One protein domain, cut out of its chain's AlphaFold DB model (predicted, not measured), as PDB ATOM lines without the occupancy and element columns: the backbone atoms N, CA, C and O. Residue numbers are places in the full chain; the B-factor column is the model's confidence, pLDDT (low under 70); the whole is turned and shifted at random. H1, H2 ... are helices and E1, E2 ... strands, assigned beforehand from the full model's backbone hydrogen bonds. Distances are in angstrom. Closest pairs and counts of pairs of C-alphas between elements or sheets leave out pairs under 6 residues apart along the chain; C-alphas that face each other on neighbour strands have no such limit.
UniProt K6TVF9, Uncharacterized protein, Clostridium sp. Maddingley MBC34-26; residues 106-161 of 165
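What this domain is: This is residues 106 to 161 of the 165 residues of an uncharacterized protein of Clostridium sp. Maddingley MBC34-26 (UniProt K6TVF9). A three-stranded meander, E2, E3 and E4, forms a small sheet with the single helix H1 over one face. A two-stranded ribbon, E1 and E5, is set beside E2, and residues 148 to 157 arch from E4 to E5. The printed part has 56 residues, in the order H1, E1, E2, E3, E4, E5; both sheets, E2 - E3 - E4 and E1 - E5, are antiparallel. The class is mixed, helices and strands, with under half of the residues in named elements. The whole is compact and rounded, with a radius of gyration of the C-alphas of 10.3 A and spans of 24 by 22 by 22 A.

How they stand to each other: H1, residues 106 to 114, is on the sheet of E2, residues 128 to 130, E3, residues 135 to 138, and E4, residues 144 to 147. Its height over the sheet is 9.2 A, from a local plane only just fixed by 6 C-alphas. It lies over E3 and runs along the strands, at 14 degrees to E3 on the local plane; the closest C-alphas, Gln 107 and Ile 138, are 6.3 A apart. In H1 every O i to N i+4 pair is within hydrogen-bond range. E1, residues 118 to 120, comes nearest E2 at the C-alphas of Tyr 119 and Ile 130, 4.6 A apart. E2 and E3 form a hairpin, with N 130 and O 136 within hydrogen-bond range at 2.8 A. E3 and E4 form another, with N 137 and O 145 at 2.8 A. E5, residues 158 to 160, is antiparallel to E1 at 156 degrees, with N 159 and O 119 at 2.8 A. H1 and E5 are apart.

Where its parts are: H1 begins at C-alpha 106 (-35.585, 5.153, -11.752) and is 12.5 A long. E3 and E4 are each 10.1 A long. E5 ends at C-alpha 160 (-48.231, 10.063, -25.128).

The domain as a whole: The farthest C-alphas, Lys 141 and Ser 155, are 25.7 A apart. The printed part has no cut and no long link, and no printed residue is under 70 in pLDDT.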
ATOM      1  N   ILE A 106     -35.606   6.597 -11.473       98.06
ATOM      2  CA  ILE A 106     -35.585   5.153 -11.752       98.06
ATOM      3  C   ILE A 106     -36.765   4.780 -12.660       98.06
ATOM      4  O   ILE A 106     -36.596   4.071 -13.655       98.06
ATOM      5  N   GLN A 107     -37.955   5.301 -12.365       97.75
ATOM      6  CA  GLN A 107     -39.145   5.104 -13.187       97.75
ATOM      7  C   GLN A 107     -38.966   5.689 -14.596       97.75
ATOM      8  O   GLN A 107     -39.290   5.016 -15.575       97.75
ATOM      9  N   ARG A 108     -38.384   6.891 -14.730       96.62
ATOM     10  CA  ARG A 108     -38.084   7.507 -16.041       96.62
ATOM     11  C   ARG A 108     -37.128   6.655 -16.868       96.62
ATOM     12  O   ARG A 108     -37.346   6.483 -18.066       96.62
ATOM     13  N   GLN A 109     -36.091   6.098 -16.248       97.56
ATOM     14  CA  GLN A 109     -35.144   5.209 -16.924       97.56
ATOM     15  C   GLN A 109     -35.821   3.927 -17.415       97.56
ATOM     16  O   GLN A 109     -35.627   3.535 -18.568       97.56
ATOM     17  N   LYS A 110     -36.669   3.303 -16.587       97.50
ATOM     18  CA  LYS A 110     -37.458   2.126 -16.990       97.50
ATOM     19  C   LYS A 110     -38.421   2.446 -18.130       97.50
ATOM     20  O   LYS A 110     -38.486   1.688 -19.094       97.50
ATOM     21  N   LEU A 111     -39.104   3.586 -18.067       95.81
ATOM     22  CA  LEU A 111     -40.014   4.039 -19.118       95.81
ATOM     23  C   LEU A 111     -39.279   4.243 -20.456       95.81
ATOM     24  O   LEU A 111     -39.732   3.746 -21.486       95.81
ATOM     25  N   LYS A 112     -38.102   4.888 -20.434       95.06
ATOM     26  CA  LYS A 112     -37.232   5.049 -21.615       95.06
ATOM     27  C   LYS A 112     -36.764   3.710 -22.188       95.06
ATOM     28  O   LYS A 112     -36.687   3.571 -23.405       95.06
ATOM     29  N   ALA A 113     -36.446   2.737 -21.334       96.19
ATOM     30  CA  ALA A 113     -36.008   1.412 -21.768       96.19
ATOM     31  C   ALA A 113     -37.141   0.607 -22.425       96.19
ATOM     32  O   ALA A 113     -36.912  -0.055 -23.433       96.19
ATOM     33  N   LEU A 114     -38.360   0.692 -21.879       95.44
ATOM     34  CA  LEU A 114     -39.537  -0.015 -22.392       95.44
ATOM     35  C   LEU A 114     -40.113   0.610 -23.671       95.44
ATOM     36  O   LEU A 114     -40.789  -0.086 -24.424       95.44
ATOM     37  N   LYS A 115     -39.854   1.903 -23.916       94.81
ATOM     38  CA  LYS A 115     -40.332   2.659 -25.089       94.81
ATOM     39  C   LYS A 115     -41.834   2.459 -25.380       94.81
ATOM     40  O   LYS A 115     -42.194   2.143 -26.518       94.81
ATOM     41  N   PRO A 116     -42.735   2.608 -24.390       95.75
ATOM     42  CA  PRO A 116     -44.156   2.459 -24.660       95.75
ATOM     43  C   PRO A 116     -44.664   3.635 -25.503       95.75
ATOM     44  O   PRO A 116     -44.113   4.731 -25.457       95.75
ATOM     45  N   LYS A 117     -45.755   3.430 -26.248       94.75
ATOM     46  CA  LYS A 117     -46.409   4.516 -27.008       94.75
ATOM     47  C   LYS A 117     -47.042   5.563 -26.088       94.75
ATOM     48  O   LYS A 117     -47.077   6.749 -26.397       94.75
ATOM     49  N   GLN A 118     -47.573   5.099 -24.962       96.25
ATOM     50  CA  GLN A 118     -48.223   5.920 -23.955       96.25
ATOM     51  C   GLN A 118     -48.058   5.287 -22.577       96.25
ATOM     52  O   GLN A 118     -47.858   4.076 -22.457       96.25
ATOM     53  N   TYR A 119     -48.196   6.102 -21.545       97.50
ATOM     54  CA  TYR A 119     -48.300   5.658 -20.165       97.50
ATOM     55  C   TYR A 119     -49.374   6.470 -19.445       97.50
ATOM     56  O   TYR A 119     -49.838   7.499 -19.928       97.50
ATOM     57  N   ILE A 120     -49.783   5.975 -18.291       97.69
ATOM     58  CA  ILE A 120     -50.770   6.567 -17.409       97.69
ATOM     59  C   ILE A 120     -50.059   6.920 -16.105       97.69
ATOM     60  O   ILE A 120     -49.361   6.082 -15.524       97.69
ATOM     61  N   LYS A 121     -50.258   8.153 -15.639       96.88
ATOM     62  CA  LYS A 121     -49.859   8.600 -14.302       96.88
ATOM     63  C   LYS A 121     -51.096   9.132 -13.594       96.88
ATOM     64  O   LYS A 121     -51.534  10.248 -13.859       96.88
ATOM     65  N   ARG A 122     -51.652   8.307 -12.707       96.88
ATOM     66  CA  ARG A 122     -52.832   8.671 -11.919       96.88
ATOM     67  C   ARG A 122     -52.451   9.680 -10.842       96.88
ATOM     68  O   ARG A 122     -51.361   9.577 -10.263       96.88
ATOM     69  N   LYS A 123     -53.331  10.637 -10.561       94.44
ATOM     70  CA  LYS A 123     -53.129  11.577  -9.450       94.44
ATOM     71  C   LYS A 123     -53.130  10.818  -8.125       94.44
ATOM     72  O   LYS A 123     -53.967   9.946  -7.912       94.44
ATOM     73  N   GLY A 124     -52.183  11.120  -7.246       93.56
ATOM     74  CA  GLY A 124     -52.040  10.464  -5.944       93.56
ATOM     75  C   GLY A 124     -51.488   9.038  -6.014       93.56
ATOM     76  O   GLY A 124     -51.255   8.426  -4.978       93.56
ATOM     77  N   ASP A 125     -51.233   8.484  -7.200       95.88
ATOM     78  CA  ASP A 125     -50.600   7.173  -7.354       95.88
ATOM     79  C   ASP A 125     -49.094   7.319  -7.548       95.88
ATOM     80  O   ASP A 125     -48.647   8.090  -8.395       95.88
ATOM     81  N   ALA A 126     -48.296   6.571  -6.797       95.12
ATOM     82  CA  ALA A 126     -46.847   6.562  -6.966       95.12
ATOM     83  C   ALA A 126     -46.400   5.697  -8.163       95.12
ATOM     84  O   ALA A 126     -45.258   5.784  -8.618       95.12
ATOM     85  N   ASN A 127     -47.296   4.864  -8.694       96.69
ATOM     86  CA  ASN A 127     -47.020   3.970  -9.805       96.69
ATOM     87  C   ASN A 127     -47.137   4.661 -11.175       96.69
ATOM     88  O   ASN A 127     -48.007   5.500 -11.411       96.69
ATOM     89  N   LEU A 128     -46.294   4.233 -12.120       97.50
ATOM     90  CA  LEU A 128     -46.529   4.432 -13.551       97.50
ATOM     91  C   LEU A 128     -47.201   3.205 -14.140       97.50
ATOM     92  O   LEU A 128     -46.813   2.082 -13.834       97.50
ATOM     93  N   ILE A 129     -48.158   3.416 -15.033       98.12
ATOM     94  CA  ILE A 129     -48.935   2.335 -15.628       98.12
ATOM     95  C   ILE A 129     -48.789   2.402 -17.146       98.12
ATOM     96  O   ILE A 129     -49.001   3.442 -17.755       98.12
ATOM     97  N   ILE A 130     -48.451   1.294 -17.788       97.81
ATOM     98  CA  ILE A 130     -48.397   1.165 -19.243       97.81
ATOM     99  C   ILE A 130     -49.564   0.262 -19.659       97.81
ATOM    100  O   ILE A 130     -49.559  -0.929 -19.330       97.81
ATOM    101  N   PRO A 131     -50.583   0.807 -20.348       95.62
ATOM    102  CA  PRO A 131     -51.710   0.012 -20.812       95.62
ATOM    103  C   PRO A 131     -51.307  -0.842 -22.023       95.62
ATOM    104  O   PRO A 131     -50.580  -0.389 -22.908       95.62
ATOM    105  N   GLY A 132     -51.826  -2.064 -22.090       92.88
ATOM    106  CA  GLY A 132     -51.568  -3.019 -23.166       92.88
ATOM    107  C   GLY A 132     -52.520  -4.212 -23.085       92.88
ATOM    108  O   GLY A 132     -53.552  -4.131 -22.419       92.88
ATOM    109  N   GLU A 133     -52.173  -5.318 -23.751       92.31
ATOM    110  CA  GLU A 133     -52.866  -6.606 -23.560       92.31
ATOM    111  C   GLU A 133     -52.772  -7.052 -22.096       92.31
ATOM    112  O   GLU A 133     -53.779  -7.385 -21.474       92.31
ATOM    113  N   LYS A 134     -51.565  -6.952 -21.533       95.50
ATOM    114  CA  LYS A 134     -51.332  -6.922 -20.092       95.50
ATOM    115  C   LYS A 134     -51.002  -5.505 -19.657       95.50
ATOM    116  O   LYS A 134     -50.315  -4.768 -20.367       95.50
ATOM    117  N   THR A 135     -51.453  -5.149 -18.467       97.25
ATOM    118  CA  THR A 135     -51.081  -3.893 -17.820       97.25
ATOM    119  C   THR A 135     -49.730  -4.065 -17.155       97.25
ATOM    120  O   THR A 135     -49.581  -4.917 -16.281       97.25
ATOM    121  N   ILE A 136     -48.760  -3.238 -17.536       98.00
ATOM    122  CA  ILE A 136     -47.449  -3.198 -16.887       98.00
ATOM    123  C   ILE A 136     -47.437  -2.022 -15.915       98.00
ATOM    124  O   ILE A 136     -47.856  -0.922 -16.263       98.00
ATOM    125  N   VAL A 137     -46.946  -2.238 -14.703       97.81
ATOM    126  CA  VAL A 137     -46.791  -1.206 -13.678       97.81
ATOM    127  C   VAL A 137     -45.319  -1.060 -13.324       97.81
ATOM    128  O   VAL A 137     -44.641  -2.059 -13.104       97.81
ATOM    129  N   ILE A 138     -44.834   0.180 -13.257       98.00
ATOM    130  CA  ILE A 138     -43.505   0.531 -12.754       98.00
ATOM    131  C   ILE A 138     -43.680   1.219 -11.402       98.00
ATOM    132  O   ILE A 138     -44.090   2.384 -11.340       98.00
ATOM    133  N   ASN A 139     -43.363   0.517 -10.316       96.31
ATOM    134  CA  ASN A 139     -43.466   1.104  -8.980       96.31
ATOM    135  C   ASN A 139     -42.298   2.076  -8.692       96.31
ATOM    136  O   ASN A 139     -41.327   2.121  -9.460       96.31
ATOM    137  N   PRO A 140     -42.335   2.848  -7.590       95.50
ATOM    138  CA  PRO A 140     -41.262   3.784  -7.240       95.50
ATOM    139  C   PRO A 140     -39.882   3.134  -7.075       95.50
ATOM    140  O   PRO A 140     -38.863   3.792  -7.273       95.50
ATOM    141  N   LYS A 141     -39.827   1.835  -6.758       95.69
ATOM    142  CA  LYS A 141     -38.575   1.063  -6.660       95.69
ATOM    143  C   LYS A 141     -38.043   0.610  -8.028       95.69
ATOM    144  O   LYS A 141     -36.979   0.000  -8.101       95.69
ATOM    145  N   GLY A 142     -38.764   0.891  -9.116       96.19
ATOM    146  CA  GLY A 142     -38.411   0.484 -10.475       96.19
ATOM    147  C   GLY A 142     -38.731  -0.973 -10.801       96.19
ATOM    148  O   GLY A 142     -38.235  -1.486 -11.809       96.19
ATOM    149  N   TRP A 143     -39.515  -1.653  -9.962       97.12
ATOM    150  CA  TRP A 143     -39.989  -3.006 -10.239       97.12
ATOM    151  C   TRP A 143     -41.078  -2.973 -11.303       97.12
ATOM    152  O   TRP A 143     -41.888  -2.048 -11.336       97.12
ATOM    153  N   LEU A 144     -41.074  -3.993 -12.161       97.19
ATOM    154  CA  LEU A 144     -42.081  -4.191 -13.192       97.19
ATOM    155  C   LEU A 144     -43.059  -5.262 -12.720       97.19
ATOM    156  O   LEU A 144     -42.648  -6.385 -12.437       97.19
ATOM    157  N   LEU A 145     -44.336  -4.905 -12.639       96.19
ATOM    158  CA  LEU A 145     -45.422  -5.810 -12.272       96.19
ATOM    159  C   LEU A 145     -46.370  -5.945 -13.464       96.19
ATOM    160  O   LEU A 145     -46.724  -4.945 -14.083       96.19
ATOM    161  N   GLU A 146     -46.786  -7.167 -13.782       96.44
ATOM    162  CA  GLU A 146     -47.735  -7.438 -14.864       96.44
ATOM    163  C   GLU A 146     -49.085  -7.879 -14.307       96.44
ATOM    164  O   GLU A 146     -49.163  -8.780 -13.473       96.44
ATOM    165  N   TYR A 147     -50.157  -7.289 -14.828       94.06
ATOM    166  CA  TYR A 147     -51.528  -7.630 -14.474       94.06
ATOM    167  C   TYR A 147     -52.336  -7.964 -15.725       94.06
ATOM    168  O   TYR A 147     -52.261  -7.268 -16.736       94.06
ATOM    169  N   ASN A 148     -53.186  -8.987 -15.625       94.12
ATOM    170  CA  ASN A 148     -54.199  -9.271 -16.650       94.12
ATOM    171  C   ASN A 148     -55.371  -8.273 -16.593       94.12
ATOM    172  O   ASN A 148     -56.155  -8.159 -17.530       94.12
ATOM    173  N   GLN A 149     -55.514  -7.558 -15.477       92.00
ATOM    174  CA  GLN A 149     -56.554  -6.560 -15.283       92.00
ATOM    175  C   GLN A 149     -56.215  -5.258 -16.015       92.00
ATOM    176  O   GLN A 149     -55.071  -4.802 -15.991       92.00
ATOM    177  N   LYS A 150     -57.228  -4.627 -16.620       94.69
ATOM    178  CA  LYS A 150     -57.107  -3.284 -17.207       94.69
ATOM    179  C   LYS A 150     -57.017  -2.214 -16.113       94.69
ATOM    180  O   LYS A 150     -57.711  -2.336 -15.104       94.69
ATOM    181  N   PRO A 151     -56.229  -1.147 -16.311       96.19
ATOM    182  CA  PRO A 151     -56.112  -0.111 -15.306       96.19
ATOM    183  C   PRO A 151     -57.358   0.778 -15.286       96.19
ATOM    184  O   PRO A 151     -58.011   0.961 -16.316       96.19
ATOM    185  N   ARG A 152     -57.649   1.374 -14.130       95.75
ATOM    186  CA  ARG A 152     -58.685   2.398 -13.959       95.75
ATOM    187  C   ARG A 152     -58.027   3.768 -13.827       95.75
ATOM    188  O   ARG A 152     -57.172   3.950 -12.965       95.75
ATOM    189  N   TYR A 153     -58.407   4.699 -14.696       95.56
ATOM    190  CA  TYR A 153     -57.792   6.020 -14.827       95.56
ATOM    191  C   TYR A 153     -58.739   7.000 -15.532       95.56
ATOM    192  O   TYR A 153     -59.691   6.588 -16.198       95.56
ATOM    193  N   ASN A 154     -58.449   8.291 -15.406       94.44
ATOM    194  CA  ASN A 154     -59.135   9.375 -16.096       94.44
ATOM    195  C   ASN A 154     -58.420   9.734 -17.407       94.44
ATOM    196  O   ASN A 154     -57.211   9.560 -17.553       94.44
ATOM    197  N   SER A 155     -59.148  10.280 -18.383       93.38
ATOM    198  CA  SER A 155     -58.588  10.608 -19.706       93.38
ATOM    199  C   SER A 155     -57.447  11.631 -19.663       93.38
ATOM    200  O   SER A 155     -56.542  11.574 -20.491       93.38
ATOM    201  N   ASN A 156     -57.451  12.536 -18.682       94.38
ATOM    202  CA  ASN A 156     -56.397  13.531 -18.464       94.38
ATOM    203  C   ASN A 156     -55.142  12.972 -17.768       94.38
ATOM    204  O   ASN A 156     -54.221  13.734 -17.490       94.38
ATOM    205  N   GLU A 157     -55.105  11.672 -17.470       95.75
ATOM    206  CA  GLU A 157     -53.966  10.987 -16.846       95.75
ATOM    207  C   GLU A 157     -53.137  10.190 -17.866       95.75
ATOM    208  O   GLU A 157     -52.195   9.492 -17.482       95.75
ATOM    209  N   ILE A 158     -53.482  10.276 -19.156       96.69
ATOM    210  CA  ILE A 158     -52.782   9.609 -20.258       96.69
ATOM    211  C   ILE A 158     -51.727  10.550 -20.840       96.69
ATOM    212  O   ILE A 158     -52.024  11.678 -21.228       96.69
ATOM    213  N   PHE A 159     -50.509  10.042 -20.978       95.94
ATOM    214  CA  PHE A 159     -49.379  10.752 -21.556       95.94
ATOM    215  C   PHE A 159     -48.851   9.974 -22.757       95.94
ATOM    216  O   PHE A 159     -48.419   8.823 -22.631       95.94
ATOM    217  N   SER A 160     -48.872  10.601 -23.930       92.88
ATOM    218  CA  SER A 160     -48.231  10.063 -25.128       92.88
ATOM    219  C   SER A 160     -46.733  10.346 -25.085       92.88
ATOM    220  O   SER A 160     -46.308  11.435 -24.703       92.88
ATOM    221  N   ILE A 161     -45.928   9.365 -25.483       87.31
ATOM    222  CA  ILE A 161     -44.496   9.573 -25.697       87.31
ATOM    223  C   ILE A 161     -44.322   9.817 -27.190       87.31
ATOM    224  O   ILE A 161     -44.542   8.915 -27.998       87.31
TER     225      ILE A 161